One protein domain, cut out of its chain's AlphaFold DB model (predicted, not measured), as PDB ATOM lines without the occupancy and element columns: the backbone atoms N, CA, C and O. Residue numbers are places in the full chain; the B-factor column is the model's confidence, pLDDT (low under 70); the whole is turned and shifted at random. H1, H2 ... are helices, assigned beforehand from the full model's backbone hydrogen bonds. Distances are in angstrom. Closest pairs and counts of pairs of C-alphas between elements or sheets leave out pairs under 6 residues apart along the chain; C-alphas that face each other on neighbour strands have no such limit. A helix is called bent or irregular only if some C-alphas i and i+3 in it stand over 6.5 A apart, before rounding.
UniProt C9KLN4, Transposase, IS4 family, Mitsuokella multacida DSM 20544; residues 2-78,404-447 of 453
ATOM      1  N   SER A   2     139.425 158.235 145.062       30.28
ATOM      2  CA  SER A   2     138.845 159.353 145.821       30.28
ATOM      3  C   SER A   2     138.641 158.934 147.278       30.28
ATOM      4  O   SER A   2     138.017 157.918 147.579       30.28
ATOM      5  N   GLN A   3     139.238 159.713 148.175       35.06
ATOM      6  CA  GLN A   3     139.261 159.539 149.622       35.06
ATOM      7  C   GLN A   3     137.910 159.910 150.253       35.06
ATOM      8  O   GLN A   3     137.727 161.014 150.752       35.06
ATOM      9  N   LEU A   4     136.984 158.957 150.289       30.55
ATOM     10  CA  LEU A   4     135.977 158.868 151.354       30.55
ATOM     11  C   LEU A   4     136.265 157.612 152.186       30.55
ATOM     12  O   LEU A   4     135.399 156.781 152.427       30.55
ATOM     13  N   TYR A   5     137.532 157.450 152.570       42.84
ATOM     14  CA  TYR A   5     137.926 156.496 153.595       42.84
ATOM     15  C   TYR A   5     137.721 157.195 154.931       42.84
ATOM     16  O   TYR A   5     138.507 158.062 155.312       42.84
ATOM     17  N   THR A   6     136.658 156.840 155.647       44.22
ATOM     18  CA  THR A   6     136.665 156.995 157.099       44.22
ATOM     19  C   THR A   6     137.947 156.331 157.587       44.22
ATOM     20  O   THR A   6     138.147 155.137 157.386       44.22
ATOM     21  N   SER A   7     138.849 157.103 158.186       45.03
ATOM     22  CA  SER A   7     140.198 156.686 158.594       45.03
ATOM     23  C   SER A   7     140.225 155.615 159.704       45.03
ATOM     24  O   SER A   7     141.234 155.460 160.388       45.03
ATOM     25  N   GLN A   8     139.125 154.874 159.901       64.69
ATOM     26  CA  GLN A   8     138.921 153.838 160.913       64.69
ATOM     27  C   GLN A   8     137.871 152.769 160.505       64.69
ATOM     28  O   GLN A   8     137.137 152.298 161.378       64.69
ATOM     29  N   SER A   9     137.745 152.386 159.225       85.62
ATOM     30  CA  SER A   9     136.850 151.269 158.851       85.62
ATOM     31  C   SER A   9     137.292 149.946 159.507       85.62
ATOM     32  O   SER A   9     138.474 149.752 159.819       85.62
ATOM     33  N   THR A  10     136.356 149.026 159.748       89.94
ATOM     34  CA  THR A  10     136.658 147.700 160.318       89.94
ATOM     35  C   THR A  10     137.593 146.929 159.398       89.94
ATOM     36  O   THR A  10     138.552 146.320 159.871       89.94
ATOM     37  N   VAL A  11     137.375 147.005 158.084       92.56
ATOM     38  CA  VAL A  11     138.251 146.381 157.087       92.56
ATOM     39  C   VAL A  11     139.674 146.944 157.156       92.56
ATOM     40  O   VAL A  11     140.620 146.159 157.194       92.56
ATOM     41  N   ASP A  12     139.860 148.265 157.247       91.38
ATOM     42  CA  ASP A  12     141.202 148.872 157.323       91.38
ATOM     43  C   ASP A  12     141.943 148.489 158.610       91.38
ATOM     44  O   ASP A  12     143.148 148.199 158.595       91.38
ATOM     45  N   LYS A  13     141.217 148.431 159.733       92.69
ATOM     46  CA  LYS A  13     141.752 147.935 161.006       92.69
ATOM     47  C   LYS A  13     142.194 146.478 160.887       92.69
ATOM     48  O   LYS A  13     143.333 146.160 161.233       92.69
ATOM     49  N   LEU A  14     141.333 145.605 160.362       95.25
ATOM     50  CA  LEU A  14     141.646 144.187 160.169       95.25
ATOM     51  C   LEU A  14     142.820 143.994 159.207       95.25
ATOM     52  O   LEU A  14     143.709 143.197 159.493       95.25
ATOM     53  N   LEU A  15     142.892 144.762 158.117       95.00
ATOM     54  CA  LEU A  15     144.032 144.744 157.198       95.00
ATOM     55  C   LEU A  15     145.334 145.097 157.916       95.00
ATOM     56  O   LEU A  15     146.344 144.423 157.709       95.00
ATOM     57  N   THR A  16     145.311 146.119 158.772       94.00
ATOM     58  CA  THR A  16     146.477 146.553 159.553       94.00
ATOM     59  C   THR A  16     146.912 145.472 160.541       94.00
ATOM     60  O   THR A  16     148.080 145.068 160.551       94.00
ATOM     61  N   ILE A  17     145.967 144.944 161.324       94.25
ATOM     62  CA  ILE A  17     146.216 143.887 162.310       94.25
ATOM     63  C   ILE A  17     146.754 142.636 161.614       94.25
ATOM     64  O   ILE A  17     147.818 142.134 161.975       94.25
ATOM     65  N   PHE A  18     146.076 142.139 160.583       96.06
ATOM     66  CA  PHE A  18     146.447 140.887 159.929       96.06
ATOM     67  C   PHE A  18     147.757 141.008 159.152       96.06
ATOM     68  O   PHE A  18     148.573 140.092 159.187       96.06
ATOM     69  N   SER A  19     148.029 142.159 158.530       94.88
ATOM     70  CA  SER A  19     149.311 142.399 157.851       94.88
ATOM     71  C   SER A  19     150.503 142.350 158.807       94.88
ATOM     72  O   SER A  19     151.609 141.996 158.391       94.88
ATOM     73  N   SER A  20     150.300 142.681 160.087       93.00
ATOM     74  CA  SER A  20     151.361 142.628 161.097       93.00
ATOM     75  C   SER A  20     151.812 141.205 161.448       93.00
ATOM     76  O   SER A  20     152.886 141.041 162.013       93.00
ATOM     77  N   LEU A  21     151.051 140.167 161.078       94.12
ATOM     78  CA  LEU A  21     151.499 138.777 161.231       94.12
ATOM     79  C   LEU A  21     152.625 138.407 160.253       94.12
ATOM     80  O   LEU A  21     153.275 137.376 160.404       94.12
ATOM     81  N   PHE A  22     152.845 139.230 159.226       94.31
ATOM     82  CA  PHE A  22     153.653 138.882 158.059       94.31
ATOM     83  C   PHE A  22     154.769 139.904 157.804       94.31
ATOM     84  O   PHE A  22     155.085 140.186 156.651       94.31
ATOM     85  N   LEU A  23     155.357 140.496 158.854       89.06
ATOM     86  CA  LEU A  23     156.295 141.631 158.750       89.06
ATOM     87  C   LEU A  23     157.479 141.402 157.796       89.06
ATOM     88  O   LEU A  23     157.893 142.348 157.133       89.06
ATOM     89  N   ALA A  24     157.979 140.169 157.695       89.44
ATOM     90  CA  ALA A  24     159.090 139.809 156.813       89.44
ATOM     91  C   ALA A  24     158.728 139.818 155.313       89.44
ATOM     92  O   ALA A  24     159.615 139.810 154.462       89.44
ATOM     93  N   ALA A  25     157.439 139.824 154.964       91.88
ATOM     94  CA  ALA A  25     156.988 139.787 153.581       91.88
ATOM     95  C   ALA A  25     156.847 141.178 152.955       91.88
ATOM     96  O   ALA A  25     156.622 142.195 153.616       91.88
ATOM     97  N   THR A  26     156.891 141.210 151.623       93.62
ATOM     98  CA  THR A  26     156.653 142.434 150.852       93.62
ATOM     99  C   THR A  26     155.241 142.973 151.096       93.62
ATOM    100  O   THR A  26     154.305 142.228 151.397       93.62
ATOM    101  N   ARG A  27     155.052 144.290 150.939       93.38
ATOM    102  CA  ARG A  27     153.737 144.936 151.108       93.38
ATOM    103  C   ARG A  27     152.615 144.252 150.296       93.38
ATOM    104  O   ARG A  27     151.572 144.005 150.899       93.38
ATOM    105  N   PRO A  28     152.803 143.872 149.012       94.00
ATOM    106  CA  PRO A  28     151.780 143.136 148.265       94.00
ATOM    107  C   PRO A  28     151.444 141.770 148.875       94.00
ATOM    108  O   PRO A  28     150.271 141.433 149.012       94.00
ATOM    109  N   THR A  29     152.444 140.990 149.295       94.50
ATOM    110  CA  THR A  29     152.209 139.675 149.911       94.50
ATOM    111  C   THR A  29     151.458 139.800 151.235       94.50
ATOM    112  O   THR A  29     150.493 139.071 151.446       94.50
ATOM    113  N   ARG A  30     151.840 140.760 152.091       95.12
ATOM    114  CA  ARG A  30     151.124 141.039 153.350       95.12
ATOM    115  C   ARG A  30     149.658 141.368 153.099       95.12
ATOM    116  O   ARG A  30     148.789 140.801 153.750       95.12
ATOM    117  N   HIS A  31     149.397 142.223 152.111       95.25
ATOM    118  CA  HIS A  31     148.046 142.619 151.732       95.25
ATOM    119  C   HIS A  31     147.194 141.426 151.270       95.25
ATOM    120  O   HIS A  31     146.064 141.269 151.724       95.25
ATOM    121  N   LEU A  32     147.744 140.544 150.426       96.44
ATOM    122  CA  LEU A  32     147.038 139.344 149.957       96.44
ATOM    123  C   LEU A  32     146.731 138.362 151.096       96.44
ATOM    124  O   LEU A  32     145.626 137.829 151.166       96.44
ATOM    125  N   LEU A  33     147.687 138.123 151.997       95.81
ATOM    126  CA  LEU A  33     147.481 137.225 153.139       95.81
ATOM    127  C   LEU A  33     146.486 137.804 154.154       95.81
ATOM    128  O   LEU A  33     145.653 137.069 154.678       95.81
ATOM    129  N   ALA A  34     146.520 139.119 154.387       96.75
ATOM    130  CA  ALA A  34     145.546 139.801 155.232       96.75
ATOM    131  C   ALA A  34     144.126 139.692 154.655       96.75
ATOM    132  O   ALA A  34     143.203 139.306 155.369       96.75
ATOM    133  N   TRP A  35     143.950 139.933 153.353       96.81
ATOM    134  CA  TRP A  35     142.656 139.736 152.698       96.81
ATOM    135  C   TRP A  35     142.178 138.289 152.740       96.81
ATOM    136  O   TRP A  35     140.982 138.056 152.895       96.81
ATOM    137  N   LEU A  36     143.086 137.314 152.649       95.56
ATOM    138  CA  LEU A  36     142.728 135.904 152.785       95.56
ATOM    139  C   LEU A  36     142.105 135.611 154.160       95.56
ATOM    140  O   LEU A  36     141.100 134.907 154.222       95.56
ATOM    141  N   LEU A  37     142.651 136.187 155.236       96.19
ATOM    142  CA  LEU A  37     142.077 136.094 156.584       96.19
ATOM    143  C   LEU A  37     140.739 136.841 156.689       96.19
ATOM    144  O   LEU A  37     139.784 136.296 157.237       96.19
ATOM    145  N   ILE A  38     140.625 138.041 156.110       97.00
ATOM    146  CA  ILE A  38     139.352 138.787 156.069       97.00
ATOM    147  C   ILE A  38     138.275 137.988 155.332       97.00
ATOM    148  O   ILE A  38     137.144 137.939 155.797       97.00
ATOM    149  N   ALA A  39     138.611 137.312 154.232       96.50
ATOM    150  CA  ALA A  39     137.664 136.467 153.512       96.50
ATOM    151  C   ALA A  39     137.181 135.278 154.351       96.50
ATOM    152  O   ALA A  39     136.016 134.909 154.242       96.50
ATOM    153  N   GLN A  40     138.045 134.695 155.193       95.38
ATOM    154  CA  GLN A  40     137.632 133.643 156.128       95.38
ATOM    155  C   GLN A  40     136.665 134.167 157.196       95.38
ATOM    156  O   GLN A  40     135.732 133.458 157.573       95.38
ATOM    157  N   LEU A  41     136.873 135.401 157.673       96.62
ATOM    158  CA  LEU A  41     135.936 136.044 158.595       96.62
ATOM    159  C   LEU A  41     134.612 136.359 157.903       96.62
ATOM    160  O   LEU A  41     133.574 135.940 158.392       96.62
ATOM    161  N   ALA A  42     134.659 137.040 156.756       96.00
ATOM    162  CA  ALA A  42     133.480 137.454 156.007       96.00
ATOM    163  C   ALA A  42     132.611 136.255 155.623       96.00
ATOM    164  O   ALA A  42     131.414 136.262 155.844       96.00
ATOM    165  N   LEU A  43     133.199 135.190 155.083       94.38
ATOM    166  CA  LEU A  43     132.425 134.021 154.659       94.38
ATOM    167  C   LEU A  43     132.106 133.055 155.799       94.38
ATOM    168  O   LEU A  43     131.514 132.010 155.538       94.38
ATOM    169  N   GLU A  44     132.568 133.351 157.016       92.56
ATOM    170  CA  GLU A  44     132.470 132.472 158.178       92.56
ATOM    171  C   GLU A  44     132.822 131.010 157.833       92.56
ATOM    172  O   GLU A  44     132.171 130.059 158.263       92.56
ATOM    173  N   SER A  45     133.851 130.826 157.008       85.06
ATOM    174  CA  SER A  45     134.255 129.523 156.483       85.06
ATOM    175  C   SER A  45     135.697 129.572 155.981       85.06
ATOM    176  O   SER A  45     136.227 130.630 155.637       85.06
ATOM    177  N   ALA A  46     136.361 128.418 155.927       79.38
ATOM    178  CA  ALA A  46     137.724 128.301 155.414       79.38
ATOM    179  C   ALA A  46     137.906 127.067 154.500       79.38
ATOM    180  O   ALA A  46     138.869 126.310 154.667       79.38
ATOM    181  N   PRO A  47     137.050 126.849 153.478       75.38
ATOM    182  CA  PRO A  47     137.006 125.560 152.793       75.38
ATOM    183  C   PRO A  47     138.172 125.383 151.809       75.38
ATOM    184  O   PRO A  47     138.844 124.350 151.777       75.38
ATOM    185  N   SER A  48     138.439 126.386 150.965       88.25
ATOM    186  CA  SER A  48     139.599 126.411 150.064       88.25
ATOM    187  C   SER A  48     139.888 127.822 149.557       88.25
ATOM    188  O   SER A  48     138.971 128.627 149.403       88.25
ATOM    189  N   VAL A  49     141.144 128.087 149.184       91.88
ATOM    190  CA  VAL A  49     141.581 129.366 148.587       91.88
ATOM    191  C   VAL A  49     140.726 129.752 147.376       91.88
ATOM    192  O   VAL A  49     140.298 130.893 147.251       91.88
ATOM    193  N   ARG A  50     140.407 128.786 146.502       93.88
ATOM    194  CA  ARG A  50     139.556 129.009 145.323       93.88
ATOM    195  C   ARG A  50     138.130 129.422 145.693       93.88
ATOM    196  O   ARG A  50     137.540 130.225 144.977       93.88
ATOM    197  N   CYS A  51     137.578 128.860 146.767       92.56
ATOM    198  CA  CYS A  51     136.249 129.217 147.256       92.56
ATOM    199  C   CYS A  51     136.241 130.651 147.795       92.56
ATOM    200  O   CYS A  51     135.484 131.477 147.285       92.56
ATOM    201  N   LEU A  52     137.169 130.963 148.713       94.19
ATOM    202  CA  LEU A  52     137.355 132.310 149.265       94.19
ATOM    203  C   LEU A  52     137.534 133.343 148.144       94.19
ATOM    204  O   LEU A  52     136.942 134.420 148.172       94.19
ATOM    205  N   PHE A  53     138.295 132.977 147.107       95.94
ATOM    206  CA  PHE A  53     138.511 133.830 145.949       95.94
ATOM    207  C   PHE A  53     137.232 134.128 145.177       95.94
ATOM    208  O   PHE A  53     136.897 135.290 144.974       95.94
ATOM    209  N   ARG A  54     136.509 133.085 144.764       95.06
ATOM    210  CA  ARG A  54     135.303 133.220 143.935       95.06
ATOM    211  C   ARG A  54     134.160 133.923 144.657       95.06
ATOM    212  O   ARG A  54     133.392 134.642 144.026       95.06
ATOM    213  N   GLN A  55     134.006 133.659 145.950       93.81
ATOM    214  CA  GLN A  55     132.870 134.169 146.709       93.81
ATOM    215  C   GLN A  55     133.106 135.601 147.198       93.81
ATOM    216  O   GLN A  55     132.166 136.402 147.165       93.81
ATOM    217  N   PHE A  56     134.349 135.939 147.565       94.88
ATOM    218  CA  PHE A  56     134.682 137.213 148.199       94.88
ATOM    219  C   PHE A  56     135.860 137.947 147.535       94.88
ATOM    220  O   PHE A  56     135.663 139.039 147.005       94.88
ATOM    221  N   LEU A  57     137.070 137.368 147.504       95.62
ATOM    222  CA  LEU A  57     138.297 138.130 147.187       95.62
ATOM    223  C   LEU A  57     138.324 138.726 145.772       95.62
ATOM    224  O   LEU A  57     138.846 139.823 145.591       95.62
ATOM    225  N   SER A  58     137.759 138.037 144.774       94.94
ATOM    226  CA  SER A  58     137.749 138.513 143.381       94.94
ATOM    227  C   SER A  58     136.896 139.766 143.176       94.94
ATOM    228  O   SER A  58     136.955 140.374 142.115       94.94
ATOM    229  N   LYS A  59     136.051 140.105 144.156       91.88
ATOM    230  CA  LYS A  59     135.212 141.309 144.155       91.88
ATOM    231  C   LYS A  59     135.866 142.465 144.917       91.88
ATOM    232  O   LYS A  59     135.462 143.602 144.717       91.88
ATOM    233  N   GLN A  60     136.827 142.165 145.795       91.06
ATOM    234  CA  GLN A  60     137.458 143.141 146.693       91.06
ATOM    235  C   GLN A  60     138.881 143.524 146.276       91.06
ATOM    236  O   GLN A  60     139.404 144.536 146.728       91.06
ATOM    237  N   THR A  61     139.533 142.710 145.443       91.81
ATOM    238  CA  THR A  61     140.929 142.907 145.040       91.81
ATOM    239  C   THR A  61     141.096 142.682 143.543       91.81
ATOM    240  O   THR A  61     140.483 141.768 142.994       91.81
ATOM    241  N   ASP A  62     142.005 143.425 142.909       92.00
ATOM    242  CA  ASP A  62     142.388 143.228 141.498       92.00
ATOM    243  C   ASP A  62     143.344 142.034 141.295       92.00
ATOM    244  O   ASP A  62     143.841 141.767 140.199       92.00
ATOM    245  N   ALA A  63     143.652 141.304 142.369       95.50
ATOM    246  CA  ALA A  63     144.571 140.182 142.333       95.50
ATOM    247  C   ALA A  63     143.931 138.952 141.675       95.50
ATOM    248  O   ALA A  63     142.765 138.630 141.887       95.50
ATOM    249  N   SER A  64     144.728 138.190 140.927       96.69
ATOM    250  CA  SER A  64     144.290 136.901 140.384       96.69
ATOM    251  C   SER A  64     144.315 135.797 141.445       96.69
ATOM    252  O   SER A  64     145.093 135.849 142.399       96.69
ATOM    253  N   LEU A  65     143.554 134.718 141.228       96.25
ATOM    254  CA  LEU A  65     143.601 133.516 142.073       96.25
ATOM    255  C   LEU A  65     145.038 132.990 142.267       96.25
ATOM    256  O   LEU A  65     145.425 132.610 143.371       96.25
ATOM    257  N   ASN A  66     145.849 133.013 141.207       95.50
ATOM    258  CA  ASN A  66     147.243 132.567 141.251       95.50
ATOM    259  C   ASN A  66     148.110 133.429 142.176       95.50
ATOM    260  O   ASN A  66     149.073 132.923 142.750       95.50
ATOM    261  N   SER A  67     147.765 134.704 142.362       95.88
ATOM    262  CA  SER A  67     148.482 135.603 143.271       95.88
ATOM    263  C   SER A  67     148.348 135.143 144.723       95.88
ATOM    264  O   SER A  67     149.338 135.131 145.450       95.88
ATOM    265  N   TYR A  68     147.165 134.667 145.124       94.38
ATOM    266  CA  TYR A  68     146.939 134.111 146.462       94.38
ATOM    267  C   TYR A  68     147.702 132.802 146.686       94.38
ATOM    268  O   TYR A  68     148.319 132.626 147.733       94.38
ATOM    269  N   TYR A  69     147.742 131.908 145.693       92.88
ATOM    270  CA  TYR A  69     148.570 130.699 145.788       92.88
ATOM    271  C   TYR A  69     150.065 131.028 145.898       92.88
ATOM    272  O   TYR A  69     150.756 130.437 146.721       92.88
ATOM    273  N   ARG A  70     150.565 132.011 145.137       91.88
ATOM    274  CA  ARG A  70     151.958 132.480 145.256       91.88
ATOM    275  C   ARG A  70     152.244 133.130 146.609       91.88
ATOM    276  O   ARG A  70     153.329 132.937 147.145       91.88
ATOM    277  N   ALA A  71     151.287 133.877 147.165       92.06
ATOM    278  CA  ALA A  71     151.414 134.468 148.495       92.06
ATOM    279  C   ALA A  71     151.505 133.393 149.589       92.06
ATOM    280  O   ALA A  71     152.315 133.528 150.500       92.06
ATOM    281  N   LEU A  72     150.735 132.307 149.472       88.25
ATOM    282  CA  LEU A  72     150.814 131.156 150.380       88.25
ATOM    283  C   LEU A  72     152.132 130.385 150.251       88.25
ATOM    284  O   LEU A  72     152.664 129.914 151.248       88.25
ATOM    285  N   SER A  73     152.679 130.282 149.042       87.12
ATOM    286  CA  SER A  73     153.975 129.636 148.798       87.12
ATOM    287  C   SER A  73     155.178 130.564 149.020       87.12
ATOM    288  O   SER A  73     156.291 130.230 148.615       87.12
ATOM    289  N   ASN A  74     154.982 131.749 149.606       85.44
ATOM    290  CA  ASN A  74     156.056 132.711 149.815       85.44
ATOM    291  C   ASN A  74     157.022 132.231 150.914       85.44
ATOM    292  O   ASN A  74     156.600 131.968 152.034       85.44
ATOM    293  N   GLY A  75     158.322 132.169 150.608       84.31
ATOM    294  CA  GLY A  75     159.340 131.679 151.545       84.31
ATOM    295  C   GLY A  75     159.690 132.622 152.704       84.31
ATOM    296  O   GLY A  75     160.289 132.170 153.673       84.31
ATOM    297  N   LEU A  76     159.325 133.909 152.635       86.44
ATOM    298  CA  LEU A  76     159.601 134.888 153.700       86.44
ATOM    299  C   LEU A  76     158.588 134.807 154.843       86.44
ATOM    300  O   LEU A  76     158.910 135.141 155.979       86.44
ATOM    301  N   VAL A  77     157.360 134.374 154.551       87.25
ATOM    302  CA  VAL A  77     156.384 134.047 155.590       87.25
ATOM    303  C   VAL A  77     156.597 132.580 155.908       87.25
ATOM    304  O   VAL A  77     156.235 131.735 155.102       87.25
ATOM    305  N   THR A  78     157.202 132.251 157.046       92.50
ATOM    306  CA  THR A  78     157.404 130.864 157.507       92.50
ATOM    307  C   THR A  78     156.323 130.492 158.519       92.50
ATOM    308  O   THR A  78     155.637 131.372 159.038       92.50
ATOM    309  N   SER A 404     132.070 133.784 172.843       93.81
ATOM    310  CA  SER A 404     132.802 132.814 172.040       93.81
ATOM    311  C   SER A 404     133.550 133.518 170.891       93.81
ATOM    312  O   SER A 404     133.067 134.522 170.355       93.81
ATOM    313  N   PRO A 405     134.701 132.989 170.435       95.19
ATOM    314  CA  PRO A 405     135.386 133.503 169.243       95.19
ATOM    315  C   PRO A 405     134.489 133.537 167.994       95.19
ATOM    316  O   PRO A 405     134.722 134.315 167.071       95.19
ATOM    317  N   GLN A 406     133.471 132.675 167.956       94.50
ATOM    318  CA  GLN A 406     132.473 132.580 166.895       94.50
ATOM    319  C   GLN A 406     131.525 133.782 166.902       94.50
ATOM    320  O   GLN A 406     131.251 134.320 165.835       94.50
ATOM    321  N   GLU A 407     131.076 134.246 168.072       96.81
ATOM    322  CA  GLU A 407     130.245 135.454 168.180       96.81
ATOM    323  C   GLU A 407     130.986 136.692 167.667       96.81
ATOM    324  O   GLU A 407     130.421 137.472 166.900       96.81
ATOM    325  N   LEU A 408     132.268 136.849 168.026       97.38
ATOM    326  CA  LEU A 408     133.080 137.937 167.480       97.38
ATOM    327  C   LEU A 408     133.253 137.794 165.964       97.38
ATOM    328  O   LEU A 408     133.096 138.773 165.235       97.38
ATOM    329  N   ARG A 409     133.551 136.583 165.471       97.06
ATOM    330  CA  ARG A 409     133.681 136.347 164.028       97.06
ATOM    331  C   ARG A 409     132.402 136.725 163.284       97.06
ATOM    332  O   ARG A 409     132.497 137.370 162.245       97.06
ATOM    333  N   HIS A 410     131.240 136.356 163.815       97.31
ATOM    334  CA  HIS A 410     129.948 136.676 163.219       97.31
ATOM    335  C   HIS A 410     129.695 138.189 163.171       97.31
ATOM    336  O   HIS A 410     129.339 138.733 162.128       97.31
ATOM    337  N   ALA A 411     129.961 138.899 164.269       97.12
ATOM    338  CA  ALA A 411     129.843 140.354 164.300       97.12
ATOM    339  C   ALA A 411     130.778 141.041 163.291       97.12
ATOM    340  O   ALA A 411     130.357 141.927 162.545       97.12
ATOM    341  N   LEU A 412     132.037 140.598 163.209       97.19
ATOM    342  CA  LEU A 412     132.982 141.112 162.217       97.19
ATOM    343  C   LEU A 412     132.544 140.771 160.788       97.19
ATOM    344  O   LEU A 412     132.655 141.623 159.912       97.19
ATOM    345  N   SER A 413     132.012 139.573 160.546       97.19
ATOM    346  CA  SER A 413     131.447 139.162 159.255       97.19
ATOM    347  C   SER A 413     130.345 140.117 158.790       97.19
ATOM    348  O   SER A 413     130.407 140.637 157.672       97.19
ATOM    349  N   GLN A 414     129.373 140.412 159.658       96.31
ATOM    350  CA  GLN A 414     128.294 141.358 159.358       96.31
ATOM    351  C   GLN A 414     128.842 142.753 159.044       96.31
ATOM    352  O   GLN A 414     128.447 143.371 158.053       96.31
ATOM    353  N   GLN A 415     129.794 143.229 159.849       95.06
ATOM    354  CA  GLN A 415     130.384 144.549 159.664       95.06
ATOM    355  C   GLN A 415     131.216 144.645 158.377       95.06
ATOM    356  O   GLN A 415     131.105 145.635 157.655       95.06
ATOM    357  N   ILE A 416     131.988 143.608 158.030       95.25
ATOM    358  CA  ILE A 416     132.735 143.536 156.766       95.25
ATOM    359  C   ILE A 416     131.767 143.609 155.581       95.25
ATOM    360  O   ILE A 416     131.980 144.399 154.663       95.25
ATOM    361  N   HIS A 417     130.687 142.822 155.590       93.31
ATOM    362  CA  HIS A 417     129.697 142.847 154.512       93.31
ATOM    363  C   HIS A 417     129.009 144.203 154.379       93.31
ATOM    364  O   HIS A 417     128.837 144.689 153.259       93.31
ATOM    365  N   LYS A 418     128.658 144.829 155.507       91.06
ATOM    366  CA  LYS A 418     128.078 146.172 155.545       91.06
ATOM    367  C   LYS A 418     129.022 147.190 154.901       91.06
ATOM    368  O   LYS A 418     128.613 147.919 153.999       91.06
ATOM    369  N   GLU A 419     130.290 147.207 155.306       91.56
ATOM    370  CA  GLU A 419     131.299 148.130 154.769       91.56
ATOM    371  C   GLU A 419     131.565 147.901 153.275       91.56
ATOM    372  O   GLU A 419     131.564 148.855 152.498       91.56
ATOM    373  N   VAL A 420     131.709 146.644 152.847       87.62
ATOM    374  CA  VAL A 420     131.897 146.279 151.432       87.62
ATOM    375  C   VAL A 420     130.699 146.703 150.579       87.62
ATOM    376  O   VAL A 420     130.880 147.225 149.472       87.62
ATOM    377  N   PHE A 421     129.475 146.498 151.074       86.00
ATOM    378  CA  PHE A 421     128.257 146.911 150.384       86.00
ATOM    379  C   PHE A 421     128.228 148.427 150.181       86.00
ATOM    380  O   PHE A 421     128.082 148.886 149.046       86.00
ATOM    381  N   PHE A 422     128.446 149.206 151.246       82.69
ATOM    382  CA  PHE A 422     128.456 150.666 151.153       82.69
ATOM    383  C   PHE A 422     129.586 151.189 150.266       82.69
ATOM    384  O   PHE A 422     129.338 152.058 149.433       82.69
ATOM    385  N   ALA A 423     130.797 150.635 150.364       82.69
ATOM    386  CA  ALA A 423     131.913 151.027 149.505       82.69
ATOM    387  C   ALA A 423     131.602 150.780 148.018       82.69
ATOM    388  O   ALA A 423     131.828 151.651 147.173       82.69
ATOM    389  N   THR A 424     131.015 149.622 147.700       80.94
ATOM    390  CA  THR A 424     130.595 149.278 146.333       80.94
ATOM    391  C   THR A 424     129.511 150.230 145.833       80.94
ATOM    392  O   THR A 424     129.589 150.735 144.713       80.94
ATOM    393  N   LEU A 425     128.509 150.502 146.668       80.31
ATOM    394  CA  LEU A 425     127.382 151.373 146.353       80.31
ATOM    395  C   LEU A 425     127.830 152.814 146.095       80.31
ATOM    396  O   LEU A 425     127.445 153.399 145.086       80.31
ATOM    397  N   VAL A 426     128.702 153.354 146.951       77.69
ATOM    398  CA  VAL A 426     129.300 154.686 146.787       77.69
ATOM    399  C   VAL A 426     130.138 154.750 145.512       77.69
ATOM    400  O   VAL A 426     129.982 155.686 144.730       77.69
ATOM    401  N   SER A 427     130.977 153.744 145.250       77.62
ATOM    402  CA  SER A 427     131.781 153.684 144.025       77.62
ATOM    403  C   SER A 427     130.903 153.680 142.767       77.62
ATOM    404  O   SER A 427     131.139 154.456 141.838       77.62
ATOM    405  N   LYS A 428     129.832 152.875 142.756       79.38
ATOM    406  CA  LYS A 428     128.865 152.843 141.651       79.38
ATOM    407  C   LYS A 428     128.119 154.167 141.504       79.38
ATOM    408  O   LYS A 428     128.005 154.649 140.376       79.38
ATOM    409  N   ALA A 429     127.695 154.779 142.611       75.12
ATOM    410  CA  ALA A 429     127.036 156.082 142.621       75.12
ATOM    411  C   ALA A 429     127.916 157.162 141.977       75.12
ATOM    412  O   ALA A 429     127.462 157.862 141.073       75.12
ATOM    413  N   GLN A 430     129.189 157.233 142.383       72.62
ATOM    414  CA  GLN A 430     130.174 158.187 141.863       72.62
ATOM    415  C   GLN A 430     130.479 157.983 140.373       72.62
ATOM    416  O   GLN A 430     130.764 158.947 139.672       72.62
ATOM    417  N   SER A 431     130.413 156.743 139.881       75.19
ATOM    418  CA  SER A 431     130.681 156.422 138.472       75.19
ATOM    419  C   SER A 431     129.476 156.572 137.536       75.19
ATOM    420  O   SER A 431     129.626 156.425 136.324       75.19
ATOM    421  N   SER A 432     128.273 156.827 138.064       75.12
ATOM    422  CA  SER A 432     127.059 156.910 137.245       75.12
ATOM    423  C   SER A 432     126.795 158.341 136.766       75.12
ATOM    424  O   SER A 432     126.791 159.281 137.557       75.12
ATOM    425  N   ILE A 433     126.537 158.490 135.462       62.81
ATOM    426  CA  ILE A 433     126.347 159.783 134.774       62.81
ATOM    427  C   ILE A 433     125.103 160.541 135.296       62.81
ATOM    428  O   ILE A 433     125.081 161.764 135.267       62.81
ATOM    429  N   ASN A 434     124.111 159.831 135.853       61.91
ATOM    430  CA  ASN A 434     122.868 160.379 136.419       61.91
ATOM    431  C   ASN A 434     122.633 159.875 137.857       61.91
ATOM    432  O   ASN A 434     121.652 159.190 138.149       61.91
ATOM    433  N   SER A 435     123.544 160.197 138.775       66.88
ATOM    434  CA  SER A 435     123.532 159.694 140.158       66.88
ATOM    435  C   SER A 435     122.436 160.287 141.057       66.88
ATOM    436  O   SER A 435     122.275 159.835 142.189       66.88
ATOM    437  N   SER A 436     121.645 161.259 140.589       68.94
ATOM    438  CA  SER A 436     120.673 161.985 141.424       68.94
ATOM    439  C   SER A 436     119.550 161.098 141.976       68.94
ATOM    440  O   SER A 436     119.187 161.235 143.142       68.94
ATOM    441  N   ALA A 437     119.023 160.161 141.182       67.62
ATOM    442  CA  ALA A 437     117.983 159.227 141.622       67.62
ATOM    443  C   ALA A 437     118.525 158.204 142.632       67.62
ATOM    444  O   ALA A 437     117.871 157.909 143.630       67.62
ATOM    445  N   LEU A 438     119.749 157.717 142.406       70.81
ATOM    446  CA  LEU A 438     120.428 156.801 143.317       70.81
ATOM    447  C   LEU A 438     120.770 157.505 144.638       70.81
ATOM    448  O   LEU A 438     120.480 156.975 145.701       70.81
ATOM    449  N   LEU A 439     121.309 158.727 144.589       69.12
ATOM    450  CA  LEU A 439     121.606 159.533 145.775       69.12
ATOM    451  C   LEU A 439     120.338 159.875 146.569       69.12
ATOM    452  O   LEU A 439     120.364 159.778 147.792       69.12
ATOM    453  N   LYS A 440     119.216 160.193 145.904       68.88
ATOM    454  CA  LYS A 440     117.916 160.389 146.572       68.88
ATOM    455  C   LYS A 440     117.404 159.107 147.233       68.88
ATOM    456  O   LYS A 440     116.970 159.157 148.378       68.88
ATOM    457  N   ALA A 441     117.492 157.961 146.554       68.56
ATOM    458  CA  ALA A 441     117.121 156.671 147.139       68.56
ATOM    459  C   ALA A 441     117.989 156.327 148.366       68.56
ATOM    460  O   ALA A 441     117.475 155.844 149.374       68.56
ATOM    461  N   LEU A 442     119.289 156.640 148.317       68.88
ATOM    462  CA  LEU A 442     120.212 156.466 149.442       68.88
ATOM    463  C   LEU A 442     119.927 157.421 150.602       68.88
ATOM    464  O   LEU A 442     120.000 157.000 151.752       68.88
ATOM    465  N   GLN A 443     119.574 158.677 150.322       66.56
ATOM    466  CA  GLN A 443     119.160 159.640 151.346       66.56
ATOM    467  C   GLN A 443     117.897 159.167 152.075       66.56
ATOM    468  O   GLN A 443     117.864 159.211 153.298       66.56
ATOM    469  N   VAL A 444     116.898 158.647 151.353       67.44
ATOM    470  CA  VAL A 444     115.674 158.092 151.958       67.44
ATOM    471  C   VAL A 444     115.980 156.875 152.838       67.44
ATOM    472  O   VAL A 444     115.476 156.795 153.955       67.44
ATOM    473  N   LEU A 445     116.842 155.959 152.379       61.09
ATOM    474  CA  LEU A 445     117.261 154.792 153.167       61.09
ATOM    475  C   LEU A 445     118.038 155.185 154.433       61.09
ATOM    476  O   LEU A 445     117.800 154.611 155.489       61.09
ATOM    477  N   ALA A 446     118.929 156.177 154.352       61.12
ATOM    478  CA  ALA A 446     119.696 156.656 155.504       61.12
ATOM    479  C   ALA A 446     118.839 157.427 156.528       61.12
ATOM    480  O   ALA A 446     119.168 157.436 157.711       61.12
ATOM    481  N   TRP A 447     117.740 158.057 156.095       50.78
ATOM    482  CA  TRP A 447     116.793 158.743 156.986       50.78
ATOM    483  C   TRP A 447     115.837 157.788 157.720       50.78
ATOM    484  O   TRP A 447     115.326 158.148 158.780       50.78
TER     485      TRP A 447
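Overview. This is residues 2 to 78 and 404 to 447 of the 453 residues of the protein "Transposase, IS4 family" of Mitsuokella multacida DSM 20544 (UniProt C9KLN4). The long helix H5 passes one side of a cluster of four crossed helices, where H2 lies between H1 and the pair H3 and H4; beyond the cluster, H6 folds back from H5 as a V. The printed part has 121 residues, with six named helices, H1 to H6 in chain order, and no named strand: all helix. It is only just compact, close to loose, with a radius of gyration of the C-alphas of 16.3 A and spans of 50 by 36 by 27 A.

Along the chain. H5, residues 405 to 431, is 38.7 A long from C-alpha 405 at (135.386, 133.503, 169.243). H2, residues 27 to 42, measures 22.1 A. H1 is residues 10 to 22, H3 49 to 60, H4 65 to 72; H6, 436 to 447, ends at C-alpha 447 (116.793, 158.743, 156.986). H3 is irregular: C-alphas 55 and 58 are 7.3 A apart.

Arrangement. H5 touches H2, closest C-alphas Ser 413 and Ala 42, 4.2 A, at a steep tilt of 67 degrees. H2 touches H1, closest C-alphas Ala 34 and Phe 18, 4.9 A. H2 and H4 are about perpendicular at 75 degrees. Every O i to N i+4 pair is within hydrogen-bond range in H2, H4, H5 and H6, against 7 of 9 in H1 and 5 of 8 in H3.

Size, cuts and confidence. Residues 79 to 403 are not printed; C-alphas 78 and 404 are 28.6 A apart. Residues 2 to 8, 433 to 437 and 439 to 447 have pLDDT under 70.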